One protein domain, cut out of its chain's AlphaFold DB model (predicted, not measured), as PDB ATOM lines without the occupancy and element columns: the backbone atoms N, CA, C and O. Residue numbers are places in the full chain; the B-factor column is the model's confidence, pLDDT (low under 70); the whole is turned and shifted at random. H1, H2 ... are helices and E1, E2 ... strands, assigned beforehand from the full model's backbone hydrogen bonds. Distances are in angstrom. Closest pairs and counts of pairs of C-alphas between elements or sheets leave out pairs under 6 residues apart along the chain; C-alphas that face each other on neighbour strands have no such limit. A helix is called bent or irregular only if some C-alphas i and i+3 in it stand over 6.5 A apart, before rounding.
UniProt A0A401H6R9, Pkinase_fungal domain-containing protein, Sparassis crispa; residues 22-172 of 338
ATOM      1  N   VAL A  22     142.495 113.865 123.942       85.19
ATOM      2  CA  VAL A  22     141.767 114.559 125.018       85.19
ATOM      3  C   VAL A  22     142.678 115.573 125.717       85.19
ATOM      4  O   VAL A  22     142.295 116.729 125.888       85.19
ATOM      5  N   ALA A  23     143.906 115.185 126.065       83.25
ATOM      6  CA  ALA A  23     144.884 116.094 126.658       83.25
ATOM      7  C   ALA A  23     145.244 117.245 125.703       83.25
ATOM      8  O   ALA A  23     145.325 118.400 126.129       83.25
ATOM      9  N   ALA A  24     145.410 116.955 124.410       80.56
ATOM     10  CA  ALA A  24     145.682 117.952 123.385       80.56
ATOM     11  C   ALA A  24     144.518 118.934 123.245       80.56
ATOM     12  O   ALA A  24     144.756 120.128 123.306       80.56
ATOM     13  N   ILE A  25     143.265 118.481 123.137       79.62
ATOM     14  CA  ILE A  25     142.098 119.373 123.015       79.62
ATOM     15  C   ILE A  25     141.896 120.194 124.298       79.62
ATOM     16  O   ILE A  25     141.629 121.395 124.219       79.62
ATOM     17  N   GLY A  26     142.062 119.581 125.474       76.94
ATOM     18  CA  GLY A  26     141.913 120.259 126.765       76.94
ATOM     19  C   GLY A  26     142.964 121.350 126.996       76.94
ATOM     20  O   GLY A  26     142.649 122.427 127.513       76.94
ATOM     21  N   SER A  27     144.203 121.102 126.561       74.75
ATOM     22  CA  SER A  27     145.303 122.075 126.625       74.75
ATOM     23  C   SER A  27     145.351 123.031 125.427       74.75
ATOM     24  O   SER A  27     145.953 124.103 125.525       74.75
ATOM     25  N   ALA A  28     144.705 122.682 124.313       71.88
ATOM     26  CA  ALA A  28     144.726 123.469 123.094       71.88
ATOM     27  C   ALA A  28     143.950 124.766 123.249       71.88
ATOM     28  O   ALA A  28     143.002 124.913 124.006       71.88
ATOM     29  N   VAL A  29     144.352 125.731 122.455       64.75
ATOM     30  CA  VAL A  29     143.778 127.059 122.346       64.75
ATOM     31  C   VAL A  29     143.319 127.218 120.909       64.75
ATOM     32  O   VAL A  29     143.659 126.406 120.052       64.75
ATOM     33  N   LEU A  30     142.512 128.229 120.607       61.88
ATOM     34  CA  LEU A  30     141.841 128.242 119.308       61.88
ATOM     35  C   LEU A  30     142.804 128.307 118.109       61.88
ATOM     36  O   LEU A  30     142.505 127.769 117.049       61.88
ATOM     37  N   HIS A  31     144.003 128.853 118.324       61.59
ATOM     38  CA  HIS A  31     145.079 128.838 117.337       61.59
ATOM     39  C   HIS A  31     145.819 127.488 117.217       61.59
ATOM     40  O   HIS A  31     146.456 127.262 116.194       61.59
ATOM     41  N   THR A  32     145.762 126.599 118.220       66.69
ATOM     42  CA  THR A  32     146.427 125.275 118.204       66.69
ATOM     43  C   THR A  32     145.474 124.107 117.983       66.69
ATOM     44  O   THR A  32     145.932 123.012 117.677       66.69
ATOM     45  N   LEU A  33     144.160 124.310 118.130       65.75
ATOM     46  CA  LEU A  33     143.149 123.266 117.941       65.75
ATOM     47  C   LEU A  33     143.098 122.750 116.497       65.75
ATOM     48  O   LEU A  33     142.658 121.629 116.269       65.75
ATOM     49  N   GLY A  34     143.516 123.563 115.520       60.31
ATOM     50  CA  GLY A  34     143.576 123.182 114.105       60.31
ATOM     51  C   GLY A  34     142.215 122.956 113.429       60.31
ATOM     52  O   GLY A  34     142.177 122.741 112.222       60.31
ATOM     53  N   ILE A  35     141.104 123.031 114.172       65.25
ATOM     54  CA  ILE A  35     139.736 122.872 113.666       65.25
ATOM     55  C   ILE A  35     139.069 124.242 113.580       65.25
ATOM     56  O   ILE A  35     138.902 124.934 114.589       65.25
ATOM     57  N   PHE A  36     138.653 124.608 112.370       75.88
ATOM     58  CA  PHE A  36     137.886 125.818 112.111       75.88
ATOM     59  C   PHE A  36     136.401 125.452 111.905       75.88
ATOM     60  O   PHE A  36     136.077 124.877 110.875       75.88
ATOM     61  N   PRO A  37     135.485 125.745 112.849       75.69
ATOM     62  CA  PRO A  37     134.081 125.300 112.823       75.69
ATOM     63  C   PRO A  37     133.273 125.837 111.649       75.69
ATOM     64  O   PRO A  37     132.264 125.262 111.266       75.69
ATOM     65  N   LEU A  38     133.721 126.954 111.084       80.62
ATOM     66  CA  LEU A  38     133.112 127.560 109.910       80.62
ATOM     67  C   LEU A  38     133.591 126.910 108.609       80.62
ATOM     68  O   LEU A  38     133.138 127.279 107.534       80.62
ATOM     69  N   LEU A  39     134.523 125.962 108.692       81.38
ATOM     70  CA  LEU A  39     134.996 125.187 107.564       81.38
ATOM     71  C   LEU A  39     134.213 123.876 107.489       81.38
ATOM     72  O   LEU A  39     134.345 122.998 108.339       81.38
ATOM     73  N   TRP A  40     133.417 123.741 106.440       82.50
ATOM     74  CA  TRP A  40     132.600 122.572 106.171       82.50
ATOM     75  C   TRP A  40     133.181 121.747 105.021       82.50
ATOM     76  O   TRP A  40     133.678 122.282 104.025       82.50
ATOM     77  N   SER A  41     133.103 120.423 105.156       78.94
ATOM     78  CA  SER A  41     133.457 119.468 104.108       78.94
ATOM     79  C   SER A  41     132.255 118.573 103.813       78.94
ATOM     80  O   SER A  41     131.709 117.986 104.749       78.94
ATOM     81  N   PRO A  42     131.881 118.384 102.536       76.44
ATOM     82  CA  PRO A  42     130.893 117.375 102.157       76.44
ATOM     83  C   PRO A  42     131.427 115.941 102.319       76.44
ATOM     84  O   PRO A  42     130.661 114.981 102.260       76.44
ATOM     85  N   TYR A  43     132.741 115.766 102.501       76.62
ATOM     86  CA  TYR A  43     133.391 114.459 102.542       76.62
ATOM     87  C   TYR A  43     133.574 113.952 103.972       76.62
ATOM     88  O   TYR A  43     134.049 114.674 104.847       76.62
ATOM     89  N   ARG A  44     133.301 112.656 104.182       67.12
ATOM     90  CA  ARG A  44     133.540 111.965 105.465       67.12
ATOM     91  C   ARG A  44     135.021 111.835 105.828       67.12
ATOM     92  O   ARG A  44     135.343 111.671 107.000       67.12
ATOM     93  N   HIS A  45     135.910 111.888 104.838       64.94
ATOM     94  CA  HIS A  45     137.350 111.780 105.034       64.94
ATOM     95  C   HIS A  45     138.035 113.053 104.562       64.94
ATOM     96  O   HIS A  45     137.898 113.457 103.408       64.94
ATOM     97  N   TYR A  46     138.791 113.667 105.464       64.75
ATOM     98  CA  TYR A  46     139.572 114.851 105.167       64.75
ATOM     99  C   TYR A  46     140.934 114.443 104.606       64.75
ATOM    100  O   TYR A  46     141.815 114.010 105.346       64.75
ATOM    101  N   ASN A  47     141.104 114.547 103.291       66.38
ATOM    102  CA  ASN A  47     142.395 114.304 102.643       66.38
ATOM    103  C   ASN A  47     142.819 115.429 101.688       66.38
ATOM    104  O   ASN A  47     143.974 115.444 101.259       66.38
ATOM    105  N   ARG A  48     141.911 116.356 101.349       71.38
ATOM    106  CA  ARG A  48     142.131 117.496 100.448       71.38
ATOM    107  C   ARG A  48     141.180 118.641 100.809       71.38
ATOM    108  O   ARG A  48     140.084 118.395 101.298       71.38
ATOM    109  N   TYR A  49     141.581 119.871 100.485       74.00
ATOM    110  CA  TYR A  49     140.733 121.069 100.602       74.00
ATOM    111  C   TYR A  49     139.732 121.231  99.439       74.00
ATOM    112  O   TYR A  49     138.899 122.134  99.444       74.00
ATOM    113  N   THR A  50     139.811 120.380  98.411       77.31
ATOM    114  CA  THR A  50     138.920 120.434  97.244       77.31
ATOM    115  C   THR A  50     137.468 120.227  97.664       77.31
ATOM    116  O   THR A  50     137.159 119.235  98.314       77.31
ATOM    117  N   GLY A  51     136.574 121.133  97.262       76.81
ATOM    118  CA  GLY A  51     135.148 121.053  97.598       76.81
ATOM    119  C   GLY A  51     134.821 121.412  99.049       76.81
ATOM    120  O   GLY A  51     133.699 121.181  99.487       76.81
ATOM    121  N   MET A  52     135.779 121.956  99.803       81.31
ATOM    122  CA  MET A  52     135.486 122.560 101.096       81.31
ATOM    123  C   MET A  52     134.802 123.909 100.926       81.31
ATOM    124  O   MET A  52     135.063 124.645  99.967       81.31
ATOM    125  N   HIS A  53     133.971 124.240 101.907       84.31
ATOM    126  CA  HIS A  53     133.251 125.498 101.969       84.31
ATOM    127  C   HIS A  53     133.527 126.196 103.294       84.31
ATOM    128  O   HIS A  53     133.499 125.574 104.351       84.31
ATOM    129  N   PHE A  54     133.774 127.497 103.241       85.56
ATOM    130  CA  PHE A  54     133.753 128.360 104.410       85.56
ATOM    131  C   PHE A  54     132.373 129.011 104.520       85.56
ATOM    132  O   PHE A  54     131.900 129.641 103.574       85.56
ATOM    133  N   PHE A  55     131.725 128.810 105.660       86.44
ATOM    134  CA  PHE A  55     130.346 129.181 105.922       86.44
ATOM    135  C   PHE A  55     130.267 130.340 106.916       86.44
ATOM    136  O   PHE A  55     130.840 130.275 108.002       86.44
ATOM    137  N   MET A  56     129.532 131.393 106.564       88.00
ATOM    138  CA  MET A  56     129.253 132.531 107.440       88.00
ATOM    139  C   MET A  56     127.741 132.798 107.481       88.00
ATOM    140  O   MET A  56     127.212 133.426 106.562       88.00
ATOM    141  N   PRO A  57     127.041 132.362 108.540       86.56
ATOM    142  CA  PRO A  57     125.627 132.686 108.733       86.56
ATOM    143  C   PRO A  57     125.393 134.198 108.848       86.56
ATOM    144  O   PRO A  57     126.247 134.910 109.388       86.56
ATOM    145  N   ALA A  58     124.235 134.695 108.402       84.69
ATOM    146  CA  ALA A  58     123.896 136.123 108.444       84.69
ATOM    147  C   ALA A  58     123.982 136.746 109.843       84.69
ATOM    148  O   ALA A  58     124.407 137.888 109.989       84.69
ATOM    149  N   GLU A  59     123.637 135.997 110.888       84.75
ATOM    150  CA  GLU A  59     123.733 136.438 112.281       84.75
ATOM    151  C   GLU A  59     125.178 136.523 112.800       84.75
ATOM    152  O   GLU A  59     125.438 137.025 113.901       84.75
ATOM    153  N   MET A  60     126.135 135.997 112.035       85.62
ATOM    154  CA  MET A  60     127.530 135.930 112.439       85.62
ATOM    155  C   MET A  60     128.410 137.018 111.842       85.62
ATOM    156  O   MET A  60     129.444 137.320 112.440       85.62
ATOM    157  N   PHE A  61     128.006 137.657 110.744       88.19
ATOM    158  CA  PHE A  61     128.829 138.668 110.089       88.19
ATOM    159  C   PHE A  61     128.197 140.057 110.066       88.19
ATOM    160  O   PHE A  61     126.983 140.237 110.045       88.19
ATOM    161  N   CYS A  62     129.058 141.066 110.031       88.19
ATOM    162  CA  CYS A  62     128.687 142.453 109.833       88.19
ATOM    163  C   CYS A  62     128.915 142.832 108.369       88.19
ATOM    164  O   CYS A  62     130.022 142.695 107.848       88.19
ATOM    165  N   ASN A  63     127.861 143.303 107.700       87.25
ATOM    166  CA  ASN A  63     127.916 143.781 106.320       87.25
ATOM    167  C   ASN A  63     128.365 145.245 106.287       87.25
ATOM    168  O   ASN A  63     127.693 146.123 106.830       87.25
ATOM    169  N   VAL A  64     129.490 145.515 105.630       84.94
ATOM    170  CA  VAL A  64     130.045 146.864 105.535       84.94
ATOM    171  C   VAL A  64     129.392 147.583 104.364       84.94
ATOM    172  O   VAL A  64     129.457 147.141 103.216       84.94
ATOM    173  N   GLY A  65     128.740 148.710 104.659       76.31
ATOM    174  CA  GLY A  65     128.152 149.594 103.648       76.31
ATOM    175  C   GLY A  65     127.025 148.974 102.817       76.31
ATOM    176  O   GLY A  65     126.731 149.493 101.747       76.31
ATOM    177  N   GLY A  66     126.425 147.864 103.269       76.69
ATOM    178  CA  GLY A  66     125.402 147.145 102.501       76.69
ATOM    179  C   GLY A  66     125.931 146.549 101.195       76.69
ATOM    180  O   GLY A  66     125.161 146.346 100.265       76.69
ATOM    181  N   THR A  67     127.244 146.313 101.103       71.50
ATOM    182  CA  THR A  67     127.897 145.826  99.875       71.50
ATOM    183  C   THR A  67     127.484 144.410  99.496       71.50
ATOM    184  O   THR A  67     127.603 144.026  98.336       71.50
ATOM    185  N   ILE A  68     127.011 143.646 100.473       78.19
ATOM    186  CA  ILE A  68     126.446 142.319 100.279       78.19
ATOM    187  C   ILE A  68     124.925 142.466 100.268       78.19
ATOM    188  O   ILE A  68     124.357 143.081 101.174       78.19
ATOM    189  N   GLU A  69     124.259 141.924  99.250       77.00
ATOM    190  CA  GLU A  69     122.795 141.848  99.236       77.00
ATOM    191  C   GLU A  69     122.285 141.093 100.473       77.00
ATOM    192  O   GLU A  69     123.055 140.422 101.161       77.00
ATOM    193  N   ARG A  70     120.992 141.217 100.806       70.06
ATOM    194  CA  ARG A  70     120.395 140.504 101.950       70.06
ATOM    195  C   ARG A  70     120.460 138.988 101.727       70.06
ATOM    196  O   ARG A  70     119.500 138.381 101.269       70.06
ATOM    197  N   ALA A  71     121.596 138.399 102.063       70.69
ATOM    198  CA  ALA A  71     121.844 136.975 102.045       70.69
ATOM    199  C   ALA A  71     121.611 136.422 103.453       70.69
ATOM    200  O   ALA A  71     122.021 137.033 104.440       70.69
ATOM    201  N   SER A  72     120.946 135.271 103.545       77.69
ATOM    202  CA  SER A  72     120.795 134.522 104.800       77.69
ATOM    203  C   SER A  72     122.111 133.895 105.265       77.69
ATOM    204  O   SER A  72     122.264 133.570 106.438       77.69
ATOM    205  N   GLU A  73     123.065 133.741 104.352       84.44
ATOM    206  CA  GLU A  73     124.370 133.139 104.592       84.44
ATOM    207  C   GLU A  73     125.349 133.512 103.477       84.44
ATOM    208  O   GLU A  73     124.951 133.857 102.363       84.44
ATOM    209  N   LEU A  74     126.644 133.410 103.775       86.56
ATOM    210  CA  LEU A  74     127.712 133.465 102.786       86.56
ATOM    211  C   LEU A  74     128.462 132.139 102.774       86.56
ATOM    212  O   LEU A  74     128.916 131.655 103.810       86.56
ATOM    213  N   VAL A  75     128.606 131.576 101.577       86.50
ATOM    214  CA  VAL A  75     129.310 130.318 101.335       86.50
ATOM    215  C   VAL A  75     130.465 130.597 100.381       86.50
ATOM    216  O   VAL A  75     130.254 130.969  99.228       86.50
ATOM    217  N   PHE A  76     131.691 130.390 100.846       83.88
ATOM    218  CA  PHE A  76     132.902 130.577 100.052       83.88
ATOM    219  C   PHE A  76     133.505 129.217  99.714       83.88
ATOM    220  O   PHE A  76     133.878 128.457 100.606       83.88
ATOM    221  N   GLY A  77     133.600 128.893  98.427       80.88
ATOM    222  CA  GLY A  77     134.330 127.707  97.977       80.88
ATOM    223  C   GLY A  77     135.842 127.927  98.043       80.88
ATOM    224  O   GLY A  77     136.329 129.017  97.743       80.88
ATOM    225  N   PHE A  78     136.592 126.888  98.406       77.38
ATOM    226  CA  PHE A  78     138.055 126.938  98.377       77.38
ATOM    227  C   PHE A  78     138.585 126.717  96.958       77.38
ATOM    228  O   PHE A  78     138.461 125.626  96.397       77.38
ATOM    229  N   ASP A  79     139.234 127.737  96.396       75.06
ATOM    230  CA  ASP A  79     139.984 127.612  95.147       75.06
ATOM    231  C   ASP A  79     141.389 127.058  95.423       75.06
ATOM    232  O   ASP A  79     142.349 127.793  95.659       75.06
ATOM    233  N   VAL A  80     141.500 125.730  95.381       74.75
ATOM    234  CA  VAL A  80     142.766 125.005  95.570       74.75
ATOM    235  C   VAL A  80     143.689 125.047  94.346       74.75
ATOM    236  O   VAL A  80     144.780 124.487  94.399       74.75
ATOM    237  N   THR A  81     143.272 125.676  93.239       75.25
ATOM    238  CA  THR A  81     144.138 125.849  92.059       75.25
ATOM    239  C   THR A  81     145.159 126.965  92.265       75.25
ATOM    240  O   THR A  81     146.184 127.010  91.586       75.25
ATOM    241  N   ARG A  82     144.908 127.858  93.227       67.25
ATOM    242  CA  ARG A  82     145.790 128.971  93.567       67.25
ATOM    243  C   ARG A  82     146.665 128.602  94.756       67.25
ATOM    244  O   ARG A  82     146.217 127.963  95.707       67.25
ATOM    245  N   ARG A  83     147.917 129.062  94.731       62.50
ATOM    246  CA  ARG A  83     148.817 128.948  95.883       62.50
ATOM    247  C   ARG A  83     148.208 129.720  97.057       62.50
ATOM    248  O   ARG A  83     147.959 130.920  96.944       62.50
ATOM    249  N   ILE A  84     147.969 129.024  98.164       60.91
ATOM    250  CA  ILE A  84     147.580 129.642  99.433       60.91
ATOM    251  C   ILE A  84     148.821 130.359  99.968       60.91
ATOM    252  O   ILE A  84     149.835 129.711 100.221       60.91
ATOM    253  N   SER A  85     148.749 131.682 100.115       54.78
ATOM    254  CA  SER A  85     149.766 132.430 100.860       54.78
ATOM    255  C   SER A  85     149.340 132.472 102.314       54.78
ATOM    256  O   SER A  85     148.235 132.929 102.602       54.78
ATOM    257  N   SER A  86     150.180 131.958 103.204       52.12
ATOM    258  CA  SER A  86     149.943 131.983 104.644       52.12
ATOM    259  C   SER A  86     151.071 132.751 105.319       52.12
ATOM    260  O   SER A  86     152.010 132.144 105.832       52.12
ATOM    261  N   ASP A  87     150.966 134.072 105.336       49.91
ATOM    262  CA  ASP A  87     151.907 134.922 106.062       49.91
ATOM    263  C   ASP A  87     151.220 135.386 107.344       49.91
ATOM    264  O   ASP A  87     150.159 136.001 107.311       49.91
ATOM    265  N   PHE A  88     151.752 134.969 108.497       44.28
ATOM    266  CA  PHE A  88     151.288 135.368 109.838       44.28
ATOM    267  C   PHE A  88     149.770 135.248 110.127       44.28
ATOM    268  O   PHE A  88     149.252 135.902 111.028       44.28
ATOM    269  N   GLY A  89     149.049 134.355 109.437       40.44
ATOM    270  CA  GLY A  89     147.594 134.186 109.609       40.44
ATOM    271  C   GLY A  89     146.743 135.012 108.639       40.44
ATOM    272  O   GLY A  89     145.521 134.986 108.708       40.44
ATOM    273  N   ILE A  90     147.360 135.695 107.682       42.59
ATOM    274  CA  ILE A  90     146.671 136.317 106.558       42.59
ATOM    275  C   ILE A  90     146.615 135.284 105.434       42.59
ATOM    276  O   ILE A  90     147.646 134.857 104.916       42.59
ATOM    277  N   VAL A  91     145.406 134.841 105.077       44.53
ATOM    278  CA  VAL A  91     145.189 134.023 103.879       44.53
ATOM    279  C   VAL A  91     144.962 134.990 102.712       44.53
ATOM    280  O   VAL A  91     143.912 135.602 102.551       44.53
ATOM    281  N   GLY A  92     146.012 135.221 101.926       47.97
ATOM    282  CA  GLY A  92     146.027 136.277 100.909       47.97
ATOM    283  C   GLY A  92     144.978 136.122  99.791       47.97
ATOM    284  O   GLY A  92     144.661 135.008  99.372       47.97
ATOM    285  N   ARG A  93     144.555 137.277  99.243       58.56
ATOM    286  CA  ARG A  93     143.608 137.535  98.122       58.56
ATOM    287  C   ARG A  93     142.136 137.754  98.486       58.56
ATOM    288  O   ARG A  93     141.258 137.446  97.685       58.56
ATOM    289  N   GLY A  94     141.857 138.347  99.644       72.69
ATOM    290  CA  GLY A  94     140.511 138.835  99.965       72.69
ATOM    291  C   GLY A  94     139.886 138.253 101.229       72.69
ATOM    292  O   GLY A  94     138.755 138.606 101.548       72.69
ATOM    293  N   THR A  95     140.567 137.361 101.953       78.88
ATOM    294  CA  THR A  95     140.020 136.762 103.182       78.88
ATOM    295  C   THR A  95     141.082 136.571 104.258       78.88
ATOM    296  O   THR A  95     141.831 135.606 104.235       78.88
ATOM    297  N   THR A  96     141.108 137.440 105.260       78.69
ATOM    298  CA  THR A  96     142.032 137.313 106.396       78.69
ATOM    299  C   THR A  96     141.366 136.536 107.528       78.69
ATOM    300  O   THR A  96     140.232 136.854 107.875       78.69
ATOM    301  N   ILE A  97     142.049 135.543 108.118       79.94
ATOM    302  CA  ILE A  97     141.558 134.772 109.278       79.94
ATOM    303  C   ILE A  97     142.607 134.810 110.391       79.94
ATOM    304  O   ILE A  97     143.570 134.046 110.376       79.94
ATOM    305  N   SER A  98     142.404 135.659 111.394       79.31
ATOM    306  CA  SER A  98     143.370 135.881 112.470       79.31
ATOM    307  C   SER A  98     142.808 135.552 113.857       79.31
ATOM    308  O   SER A  98     141.600 135.438 114.069       79.31
ATOM    309  N   TRP A  99     143.723 135.375 114.818       80.38
ATOM    310  CA  TRP A  99     143.420 134.989 116.202       80.38
ATOM    311  C   TRP A  99     144.028 135.961 117.229       80.38
ATOM    312  O   TRP A  99     144.839 135.535 118.065       80.38
ATOM    313  N   PRO A 100     143.753 137.274 117.159       80.50
ATOM    314  CA  PRO A 100     144.357 138.245 118.066       80.50
ATOM    315  C   PRO A 100     143.827 138.117 119.500       80.50
ATOM    316  O   PRO A 100     142.803 137.486 119.763       80.50
ATOM    317  N   GLU A 101     144.551 138.730 120.439       82.12
ATOM    318  CA  GLU A 101     144.064 138.955 121.805       82.12
ATOM    319  C   GLU A 101     142.800 139.825 121.758       82.12
ATOM    320  O   GLU A 101     142.750 140.785 120.990       82.12
ATOM    321  N   ILE A 102     141.793 139.516 122.582       82.81
ATOM    322  CA  ILE A 102     140.501 140.234 122.582       82.81
ATOM    323  C   ILE A 102     140.675 141.734 122.854       82.81
ATOM    324  O   ILE A 102     139.893 142.547 122.370       82.81
ATOM    325  N   THR A 103     141.708 142.106 123.609       81.75
ATOM    326  CA  THR A 103     142.026 143.496 123.955       81.75
ATOM    327  C   THR A 103     142.564 144.317 122.786       81.75
ATOM    328  O   THR A 103     142.587 145.540 122.884       81.75
ATOM    329  N   ARG A 104     143.011 143.684 121.692       79.00
ATOM    330  CA  ARG A 104     143.480 144.413 120.508       79.00
ATOM    331  C   ARG A 104     142.302 145.042 119.781       79.00
ATOM    332  O   ARG A 104     141.280 144.383 119.589       79.00
ATOM    333  N   GLU A 105     142.455 146.280 119.322       78.88
ATOM    334  CA  GLU A 105     141.470 146.906 118.436       78.88
ATOM    335  C   GLU A 105     141.339 146.099 117.131       78.88
ATOM    336  O   GLU A 105     142.193 145.273 116.795       78.88
ATOM    337  N   GLN A 106     140.192 146.216 116.464       77.94
ATOM    338  CA  GLN A 106     139.862 145.437 115.274       77.94
ATOM    339  C   GLN A 106     140.286 146.186 114.009       77.94
ATOM    340  O   GLN A 106     139.853 147.317 113.821       77.94
ATOM    341  N   GLU A 107     140.994 145.517 113.094       80.12
ATOM    342  CA  GLU A 107     141.332 146.053 111.761       80.12
ATOM    343  C   GLU A 107     140.114 146.597 111.015       80.12
ATOM    344  O   GLU A 107     140.175 147.653 110.389       80.12
ATOM    345  N   SER A 108     138.956 145.941 111.151       82.94
ATOM    346  CA  SER A 108     137.704 146.439 110.579       82.94
ATOM    347  C   SER A 108     137.345 147.841 111.080       82.94
ATOM    348  O   SER A 108     136.898 148.670 110.289       82.94
ATOM    349  N   ALA A 109     137.585 148.140 112.360       84.94
ATOM    350  CA  ALA A 109     137.340 149.456 112.936       84.94
ATOM    351  C   ALA A 109     138.318 150.507 112.387       84.94
ATOM    352  O   ALA A 109     137.876 151.608 112.047       84.94
ATOM    353  N   HIS A 110     139.602 150.164 112.235       83.25
ATOM    354  CA  HIS A 110     140.611 151.043 111.631       83.25
ATOM    355  C   HIS A 110     140.277 151.357 110.168       83.25
ATOM    356  O   HIS A 110     140.101 152.521 109.803       83.25
ATOM    357  N   VAL A 111     140.043 150.327 109.349       85.44
ATOM    358  CA  VAL A 111     139.674 150.476 107.934       85.44
ATOM    359  C   VAL A 111     138.392 151.298 107.780       85.44
ATOM    360  O   VAL A 111     138.315 152.198 106.937       85.44
ATOM    361  N   GLU A 112     137.362 151.042 108.592       86.38
ATOM    362  CA  GLU A 112     136.127 151.827 108.554       86.38
ATOM    363  C   GLU A 112     136.348 153.290 108.963       86.38
ATOM    364  O   GLU A 112     135.737 154.180 108.359       86.38
ATOM    365  N   ARG A 113     137.216 153.550 109.951       85.81
ATOM    366  CA  ARG A 113     137.592 154.896 110.413       85.81
ATOM    367  C   ARG A 113     138.320 155.665 109.309       85.81
ATOM    368  O   ARG A 113     137.818 156.717 108.910       85.81
ATOM    369  N   VAL A 114     139.400 155.116 108.750       84.19
ATOM    370  CA  VAL A 114     140.171 155.712 107.638       84.19
ATOM    371  C   VAL A 114     139.251 156.041 106.466       84.19
ATOM    372  O   VAL A 114     139.182 157.182 106.004       84.19
ATOM    373  N   ARG A 115     138.442 155.067 106.026       88.06
ATOM    374  CA  ARG A 115     137.506 155.262 104.907       88.06
ATOM    375  C   ARG A 115     136.429 156.296 105.230       88.06
ATOM    376  O   ARG A 115     135.994 157.013 104.333       88.06
ATOM    377  N   ARG A 116     135.966 156.400 106.481       88.06
ATOM    378  CA  ARG A 116     134.994 157.428 106.893       88.06
ATOM    379  C   ARG A 116     135.591 158.828 106.810       88.06
ATOM    380  O   ARG A 116     134.907 159.720 106.313       88.06
ATOM    381  N   VAL A 117     136.829 159.014 107.261       85.31
ATOM    382  CA  VAL A 117     137.513 160.312 107.191       85.31
ATOM    383  C   VAL A 117     137.788 160.693 105.736       85.31
ATOM    384  O   VAL A 117     137.430 161.791 105.310       85.31
ATOM    385  N   LEU A 118     138.319 159.768 104.932       87.00
ATOM    386  CA  LEU A 118     138.596 160.022 103.517       87.00
ATOM    387  C   LEU A 118     137.328 160.307 102.712       87.00
ATOM    388  O   LEU A 118     137.334 161.226 101.905       87.00
ATOM    389  N   ARG A 119     136.202 159.630 102.985       90.62
ATOM    390  CA  ARG A 119     134.902 159.975 102.368       90.62
ATOM    391  C   ARG A 119     134.515 161.438 102.566       90.62
ATOM    392  O   ARG A 119     133.861 161.997 101.696       90.62
ATOM    393  N   LYS A 120     134.878 162.030 103.706       88.25
ATOM    394  CA  LYS A 120     134.559 163.426 104.027       88.25
ATOM    395  C   LYS A 120     135.574 164.405 103.447       88.25
ATOM    396  O   LYS A 120     135.169 165.428 102.911       88.25
ATOM    397  N   LYS A 121     136.873 164.120 103.594       86.38
ATOM    398  CA  LYS A 121     137.947 165.075 103.278       86.38
ATOM    399  C   LYS A 121     138.538 164.907 101.872       86.38
ATOM    400  O   LYS A 121     138.937 165.897 101.274       86.38
ATOM    401  N   LYS A 122     138.654 163.668 101.387       86.94
ATOM    402  CA  LYS A 122     139.497 163.265 100.244       86.94
ATOM    403  C   LYS A 122     138.949 161.995  99.550       86.94
ATOM    404  O   LYS A 122     139.600 160.943  99.574       86.94
ATOM    405  N   PRO A 123     137.713 162.025  99.015       90.00
ATOM    406  CA  PRO A 123     137.014 160.828  98.534       90.00
ATOM    407  C   PRO A 123     137.725 160.115  97.374       90.00
ATOM    408  O   PRO A 123     137.607 158.898  97.240       90.00
ATOM    409  N   GLU A 124     138.499 160.838  96.568       88.31
ATOM    410  CA  GLU A 124     139.306 160.309  95.470       88.31
ATOM    411  C   GLU A 124     140.350 159.280  95.937       88.31
ATOM    412  O   GLU A 124     140.672 158.351  95.195       88.31
ATOM    413  N   TYR A 125     140.795 159.360  97.196       87.38
ATOM    414  CA  TYR A 125     141.778 158.438  97.765       87.38
ATOM    415  C   TYR A 125     141.181 157.132  98.290       87.38
ATOM    416  O   TYR A 125     141.915 156.186  98.559       87.38
ATOM    417  N   LEU A 126     139.851 157.005  98.366       88.88
ATOM    418  CA  LEU A 126     139.193 155.770  98.823       88.88
ATOM    419  C   LEU A 126     139.513 154.547  97.963       88.88
ATOM    420  O   LEU A 126     139.378 153.417  98.440       88.88
ATOM    421  N   ARG A 127     139.899 154.770  96.699       90.50
ATOM    422  CA  ARG A 127     140.316 153.715  95.769       90.50
ATOM    423  C   ARG A 127     141.682 153.115  96.125       90.50
ATOM    424  O   ARG A 127     141.958 152.000  95.701       90.50
ATOM    425  N   HIS A 128     142.478 153.833  96.920       88.88
ATOM    426  CA  HIS A 128     143.809 153.439  97.392       88.88
ATOM    427  C   HIS A 128     143.791 152.807  98.791       88.88
ATOM    428  O   HIS A 128     144.826 152.413  99.311       88.88
ATOM    429  N   ILE A 129     142.609 152.675  99.395       87.31
ATOM    430  CA  ILE A 129     142.418 152.015 100.687       87.31
ATOM    431  C   ILE A 129     141.692 150.697 100.461       87.31
ATOM    432  O   ILE A 129     140.731 150.646  99.683       87.31
ATOM    433  N   VAL A 130     142.102 149.658 101.189       87.94
ATOM    434  CA  VAL A 130     141.447 148.346 101.188       87.94
ATOM    435  C   VAL A 130     139.918 148.467 101.303       87.94
ATOM    436  O   VAL A 130     139.367 149.272 102.064       87.94
ATOM    437  N   GLU A 131     139.207 147.683 100.496       88.69
ATOM    438  CA  GLU A 131     137.750 147.640 100.471       88.69
ATOM    439  C   GLU A 131     137.241 146.431 101.261       88.69
ATOM    440  O   GLU A 131     137.160 145.317 100.738       88.69
ATOM    441  N   LEU A 132     136.873 146.671 102.520       89.31
ATOM    442  CA  LEU A 132     136.222 145.688 103.382       89.31
ATOM    443  C   LEU A 132     134.747 145.512 102.983       89.31
ATOM    444  O   LEU A 132     134.011 146.495 102.874       89.31
ATOM    445  N   LYS A 133     134.325 144.264 102.762       89.62
ATOM    446  CA  LYS A 133     132.959 143.878 102.375       89.62
ATOM    447  C   LYS A 133     132.150 143.408 103.574       89.62
ATOM    448  O   LYS A 133     131.048 143.888 103.823       89.62
ATOM    449  N   CYS A 134     132.712 142.490 104.348       90.75
ATOM    450  CA  CYS A 134     132.134 142.051 105.608       90.75
ATOM    451  C   CYS A 134     133.210 141.531 106.551       90.75
ATOM    452  O   CYS A 134     134.351 141.284 106.154       90.75
ATOM    453  N   TRP A 135     132.841 141.376 107.815       91.19
ATOM    454  CA  TRP A 135     133.719 140.806 108.822       91.19
ATOM    455  C   TRP A 135     132.930 140.024 109.868       91.19
ATOM    456  O   TRP A 135     131.730 140.219 110.045       91.19
ATOM    457  N   LEU A 136     133.613 139.123 110.564       90.75
ATOM    458  CA  LEU A 136     133.075 138.275 111.623       90.75
ATOM    459  C   LEU A 136     134.041 138.300 112.804       90.75
ATOM    460  O   LEU A 136     135.256 138.201 112.621       90.75
ATOM    461  N   ARG A 137     133.478 138.317 114.015       89.06
ATOM    462  CA  ARG A 137     134.211 138.063 115.259       89.06
ATOM    463  C   ARG A 137     133.535 136.986 116.095       89.06
ATOM    464  O   ARG A 137     132.313 137.028 116.272       89.06
ATOM    465  N   ARG A 138     134.308 136.053 116.653       87.31
ATOM    466  CA  ARG A 138     133.787 135.060 117.607       87.31
ATOM    467  C   ARG A 138     134.836 134.607 118.614       87.31
ATOM    468  O   ARG A 138     135.961 134.290 118.255       87.31
ATOM    469  N   THR A 139     134.451 134.519 119.882       84.25
ATOM    470  CA  THR A 139     135.277 133.903 120.930       84.25
ATOM    471  C   THR A 139     135.203 132.377 120.857       84.25
ATOM    472  O   THR A 139     134.319 131.830 120.199       84.25
ATOM    473  N   ILE A 140     136.070 131.679 121.604       76.19
ATOM    474  CA  ILE A 140     136.001 130.210 121.764       76.19
ATOM    475  C   ILE A 140     134.587 129.760 122.141       76.19
ATOM    476  O   ILE A 140     134.041 128.836 121.541       76.19
ATOM    477  N   LYS A 141     133.987 130.469 123.101       77.25
ATOM    478  CA  LYS A 141     132.630 130.217 123.581       77.25
ATOM    479  C   LYS A 141     131.585 130.449 122.492       77.25
ATOM    480  O   LYS A 141     130.677 129.644 122.344       77.25
ATOM    481  N   GLY A 142     131.717 131.529 121.723       80.25
ATOM    482  CA  GLY A 142     130.783 131.862 120.645       80.25
ATOM    483  C   GLY A 142     130.864 130.942 119.423       80.25
ATOM    484  O   GLY A 142     129.994 131.024 118.565       80.25
ATOM    485  N   MET A 143     131.898 130.103 119.330       79.12
ATOM    486  CA  MET A 143     132.090 129.128 118.250       79.12
ATOM    487  C   MET A 143     131.709 127.697 118.644       79.12
ATOM    488  O   MET A 143     131.924 126.797 117.838       79.12
ATOM    489  N   ASP A 144     131.223 127.483 119.872       77.75
ATOM    490  CA  ASP A 144     130.869 126.164 120.422       77.75
ATOM    491  C   ASP A 144     131.953 125.088 120.202       77.75
ATOM    492  O   ASP A 144     131.708 123.947 119.816       77.75
ATOM    493  N   GLN A 145     133.214 125.480 120.396       74.94
ATOM    494  CA  GLN A 145     134.350 124.586 120.183       74.94
ATOM    495  C   GLN A 145     134.384 123.463 121.217       74.94
ATOM    496  O   GLN A 145     134.118 123.699 122.393       74.94
ATOM    497  N   LEU A 146     134.843 122.275 120.808       72.62
ATOM    498  CA  LEU A 146     134.893 121.068 121.650       72.62
ATOM    499  C   LEU A 146     135.566 121.303 123.014       72.62
ATOM    500  O   LEU A 146     135.115 120.779 124.028       72.62
ATOM    501  N   ARG A 147     136.590 122.165 123.064       74.50
ATOM    502  CA  ARG A 147     137.259 122.574 124.308       74.50
ATOM    503  C   ARG A 147     136.304 123.162 125.356       74.50
ATOM    504  O   ARG A 147     136.524 122.958 126.544       74.50
ATOM    505  N   MET A 148     135.260 123.886 124.948       73.62
ATOM    506  CA  MET A 148     134.287 124.487 125.873       73.62
ATOM    507  C   MET A 148     133.549 123.444 126.710       73.62
ATOM    508  O   MET A 148     133.116 123.749 127.818       73.62
ATOM    509  N   HIS A 149     133.458 122.216 126.204       76.50
ATOM    510  CA  HIS A 149     132.817 121.089 126.874       76.50
ATOM    511  C   HIS A 149     133.784 120.303 127.774       76.50
ATOM    512  O   HIS A 149     133.379 119.358 128.441       76.50
ATOM    513  N   MET A 150     135.063 120.695 127.836       75.81
ATOM    514  CA  MET A 150     136.110 120.036 128.630       75.81
ATOM    515  C   MET A 150     136.376 120.778 129.947       75.81
ATOM    516  O   MET A 150     137.510 121.156 130.259       75.81
ATOM    517  N   SER A 151     135.311 121.009 130.718       61.81
ATOM    518  CA  SER A 151     135.316 121.675 132.026       61.81
ATOM    519  C   SER A 151     136.116 120.874 133.064       61.81
ATOM    520  O   SER A 151     135.586 120.056 133.807       61.81
ATOM    521  N   GLY A 152     137.429 121.097 133.108       67.44
ATOM    522  CA  GLY A 152     138.338 120.410 134.035       67.44
ATOM    523  C   GLY A 152     139.821 120.625 133.739       67.44
ATOM    524  O   GLY A 152     140.657 120.405 134.612       67.44
ATOM    525  N   PHE A 153     140.163 121.102 132.540       65.88
ATOM    526  CA  PHE A 153     141.541 121.445 132.198       65.88
ATOM    527  C   PHE A 153     141.873 122.878 132.641       65.88
ATOM    528  O   PHE A 153     141.191 123.815 132.216       65.88
ATOM    529  N   PRO A 154     142.907 123.082 133.479       62.19
ATOM    530  CA  PRO A 154     143.304 124.415 133.903       62.19
ATOM    531  C   PRO A 154     143.808 125.213 132.701       62.19
ATOM    532  O   PRO A 154     144.746 124.817 132.007       62.19
ATOM    533  N   VAL A 155     143.194 126.368 132.460       65.06
ATOM    534  CA  VAL A 155     143.739 127.361 131.538       65.06
ATOM    535  C   VAL A 155     144.839 128.102 132.289       65.06
ATOM    536  O   VAL A 155     144.603 128.610 133.384       65.06
ATOM    537  N   SER A 156     146.052 128.131 131.732       64.50
ATOM    538  CA  SER A 156     147.172 128.861 132.335       64.50
ATOM    539  C   SER A 156     146.764 130.309 132.658       64.50
ATOM    540  O   SER A 156     146.186 130.963 131.795       64.50
ATOM    541  N   PRO A 157     147.081 130.860 133.842       62.34
ATOM    542  CA  PRO A 157     146.773 132.254 134.177       62.34
ATOM    543  C   PRO A 157     147.563 133.271 133.335       62.34
ATOM    544  O   PRO A 157     147.173 134.429 133.246       62.34
ATOM    545  N   LEU A 158     148.647 132.845 132.674       65.19
ATOM    546  CA  LEU A 158     149.363 133.652 131.675       65.19
ATOM    547  C   LEU A 158     148.656 133.662 130.308       65.19
ATOM    548  O   LEU A 158     149.127 134.294 129.360       65.19
ATOM    549  N   PHE A 159     147.549 132.932 130.175       68.31
ATOM    550  CA  PHE A 159     146.797 132.849 128.939       68.31
ATOM    551  C   PHE A 159     145.972 134.112 128.727       68.31
ATOM    552  O   PHE A 159     145.073 134.438 129.500       68.31
ATOM    553  N   LYS A 160     146.245 134.793 127.620       73.31
ATOM    554  CA  LYS A 160     145.430 135.910 127.166       73.31
ATOM    555  C   LYS A 160     144.333 135.401 126.245       73.31
ATOM    556  O   LYS A 160     144.609 134.672 125.290       73.31
ATOM    557  N   GLU A 161     143.098 135.789 126.536       76.94
ATOM    558  CA  GLU A 161     141.940 135.385 125.747       76.94
ATOM    559  C   GLU A 161     142.035 135.931 124.314       76.94
ATOM    560  O   GLU A 161     142.447 137.072 124.085       76.94
ATOM    561  N   ARG A 162     141.674 135.092 123.338       80.50
ATOM    562  CA  ARG A 162     141.750 135.389 121.903       80.50
ATOM    563  C   ARG A 162     140.400 135.157 121.240       80.50
ATOM    564  O   ARG A 162     139.639 134.289 121.668       80.50
ATOM    565  N   GLU A 163     140.136 135.889 120.168       85.31
ATOM    566  CA  GLU A 163     138.943 135.717 119.334       85.31
ATOM    567  C   GLU A 163     139.316 135.416 117.880       85.31
ATOM    568  O   GLU A 163     140.368 135.828 117.398       85.31
ATOM    569  N   CYS A 164     138.443 134.686 117.187       85.50
ATOM    570  CA  CYS A 164     138.425 134.611 115.734       85.50
ATOM    571  C   CYS A 164     138.121 135.981 115.168       85.50
ATOM    572  O   CYS A 164     137.096 136.564 115.536       85.50
ATOM    573  N   ARG A 165     138.912 136.420 114.198       86.69
ATOM    574  CA  ARG A 165     138.540 137.509 113.303       86.69
ATOM    575  C   ARG A 165     138.636 137.030 111.873       86.69
ATOM    576  O   ARG A 165     139.660 136.488 111.473       86.69
ATOM    577  N   VAL A 166     137.555 137.218 111.128       87.31
ATOM    578  CA  VAL A 166     137.548 137.003 109.684       87.31
ATOM    579  C   VAL A 166     137.194 138.305 109.002       87.31
ATOM    580  O   VAL A 166     136.188 138.922 109.348       87.31
ATOM    581  N   LEU A 167     138.005 138.705 108.033       87.12
ATOM    582  CA  LEU A 167     137.785 139.886 107.210       87.12
ATOM    583  C   LEU A 167     137.644 139.441 105.765       87.12
ATOM    584  O   LEU A 167     138.546 138.799 105.236       87.12
ATOM    585  N   ILE A 168     136.536 139.803 105.129       87.69
ATOM    586  CA  ILE A 168     136.319 139.596 103.700       87.69
ATOM    587  C   ILE A 168     136.471 140.941 103.010       87.69
ATOM    588  O   ILE A 168     135.690 141.868 103.227       87.69
ATOM    589  N   MET A 169     137.485 141.041 102.167       87.00
ATOM    590  CA  MET A 169     137.846 142.237 101.429       87.00
ATOM    591  C   MET A 169     137.894 141.942  99.931       87.00
ATOM    592  O   MET A 169     137.909 140.789  99.492       87.00
ATOM    593  N   LYS A 170     137.925 142.998  99.120       86.56
ATOM    594  CA  LYS A 170     138.219 142.856  97.695       86.56
ATOM    595  C   LYS A 170     139.559 142.128  97.512       86.56
ATOM    596  O   LYS A 170     140.520 142.383  98.228       86.56
ATOM    597  N   ALA A 171     139.619 141.219  96.543       84.31
ATOM    598  CA  ALA A 171     140.858 140.541  96.198       84.31
ATOM    599  C   ALA A 171     141.816 141.513  95.490       84.31
ATOM    600  O   ALA A 171     141.483 142.048  94.430       84.31
ATOM    601  N   TYR A 172     143.001 141.699  96.065       86.25
ATOM    602  CA  TYR A 172     144.104 142.445  95.465       86.25
ATOM    603  C   TYR A 172     145.248 141.498  95.089       86.25
ATOM    604  O   TYR A 172     145.331 140.361  95.566       86.25
TER     605      TYR A 172
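Overview. This is residues 22 to 172 of the 338 residues of the protein "Pkinase_fungal domain-containing protein" of Sparassis crispa (UniProt A0A401H6R9). An antiparallel sheet of four strands makes the middle, with the helical hairpin H2 and H3 reaching past one end of the sheet and the short helices H1 and H4 together at the other end of the length. A separate two-stranded ribbon, E1 and E3, stands off one face of the sheet, and long loops link the parts. The printed part has 151 residues, under half of them in named elements, of mixed class, in the order H1 E1 E2 E3 E4 H2 H3 E5 H4 E6. The main sheet runs E2, E5, E6, E4. The whole is only just compact, close to loose, with a radius of gyration of the C-alphas of 17.4 A and spans of 54 by 38 by 30 A.

Along the chain. In the main sheet, E5 is residues 132 to 139, 21.2 A long, and E6 is residues 163 to 169, 19.1 A, ending at C-alpha 169 (137.846, 142.237, 101.429). E2 is residues 61 to 63 and E4 is residues 95 to 98. H2, residues 107 to 121, is 21.1 A long and begins at C-alpha 107 (141.332, 146.053, 111.761); H3 is residues 123 to 128. The ribbon is E1, residues 53 to 57, 12.5 A, and E3, residues 73 to 77, 13.1 A. H1, residues 22 to 27, begins at C-alpha 22 (141.767, 114.559, 125.018); H4 is residues 146 to 149.

Arrangement. E5 and E6 are antiparallel at 169 degrees, with N 136 and O 166 within hydrogen-bond range at 2.9 A. At the edges, E2 pairs with E5 through N 62 and O 135, 2.8 A, and E4 with E6 through N 96 and O 167, 2.9 A. E4, H2 and H3, and E5 form a split strand-helix-strand unit, two strands running the same way with E6 between them; its crossover is right-handed. H2 only grazes the sheet with residues 107 to 115; the closest C-alphas of H2 and E5, Ser 108 and Trp 135, are 7.1 A apart. In their hairpin, H2 touches H3 with residues 115 to 119 alone, closest at the C-alphas of Arg 115 and Leu 126, 6.3 A; they run opposite ways at a steep tilt of 37 degrees, only just past shallow. H3 is only just irregular: C-alphas 124 and 127 are 6.7 A apart. E1 and E3 are antiparallel, with N 54 and O 76 at 2.8 A; E1 and E5 are only just apart, closest 8.1 A. H1 and H4 only just touch, with 3 pairs of C-alphas within 8 A, closest Gly 26 and Arg 147, 5.7 A. Every O i to N i+4 pair is within hydrogen-bond range in H1 and H2; in H3 it is 0 of 2, with 2 of 3 O i to N i+3 pairs, and H4 is too short for such a pair.

Size, cuts and confidence. The C-alphas farthest apart are those of Glu 124 and Gly 152, 55.5 A. The printed part has no cut. The long links are H1 to E1, E3 to E4 and H4 to E6. The mean pLDDT of the printed part is 77.4; residues 29 to 35, 44 to 47, 82 to 93 and 151 to 159 are under 70.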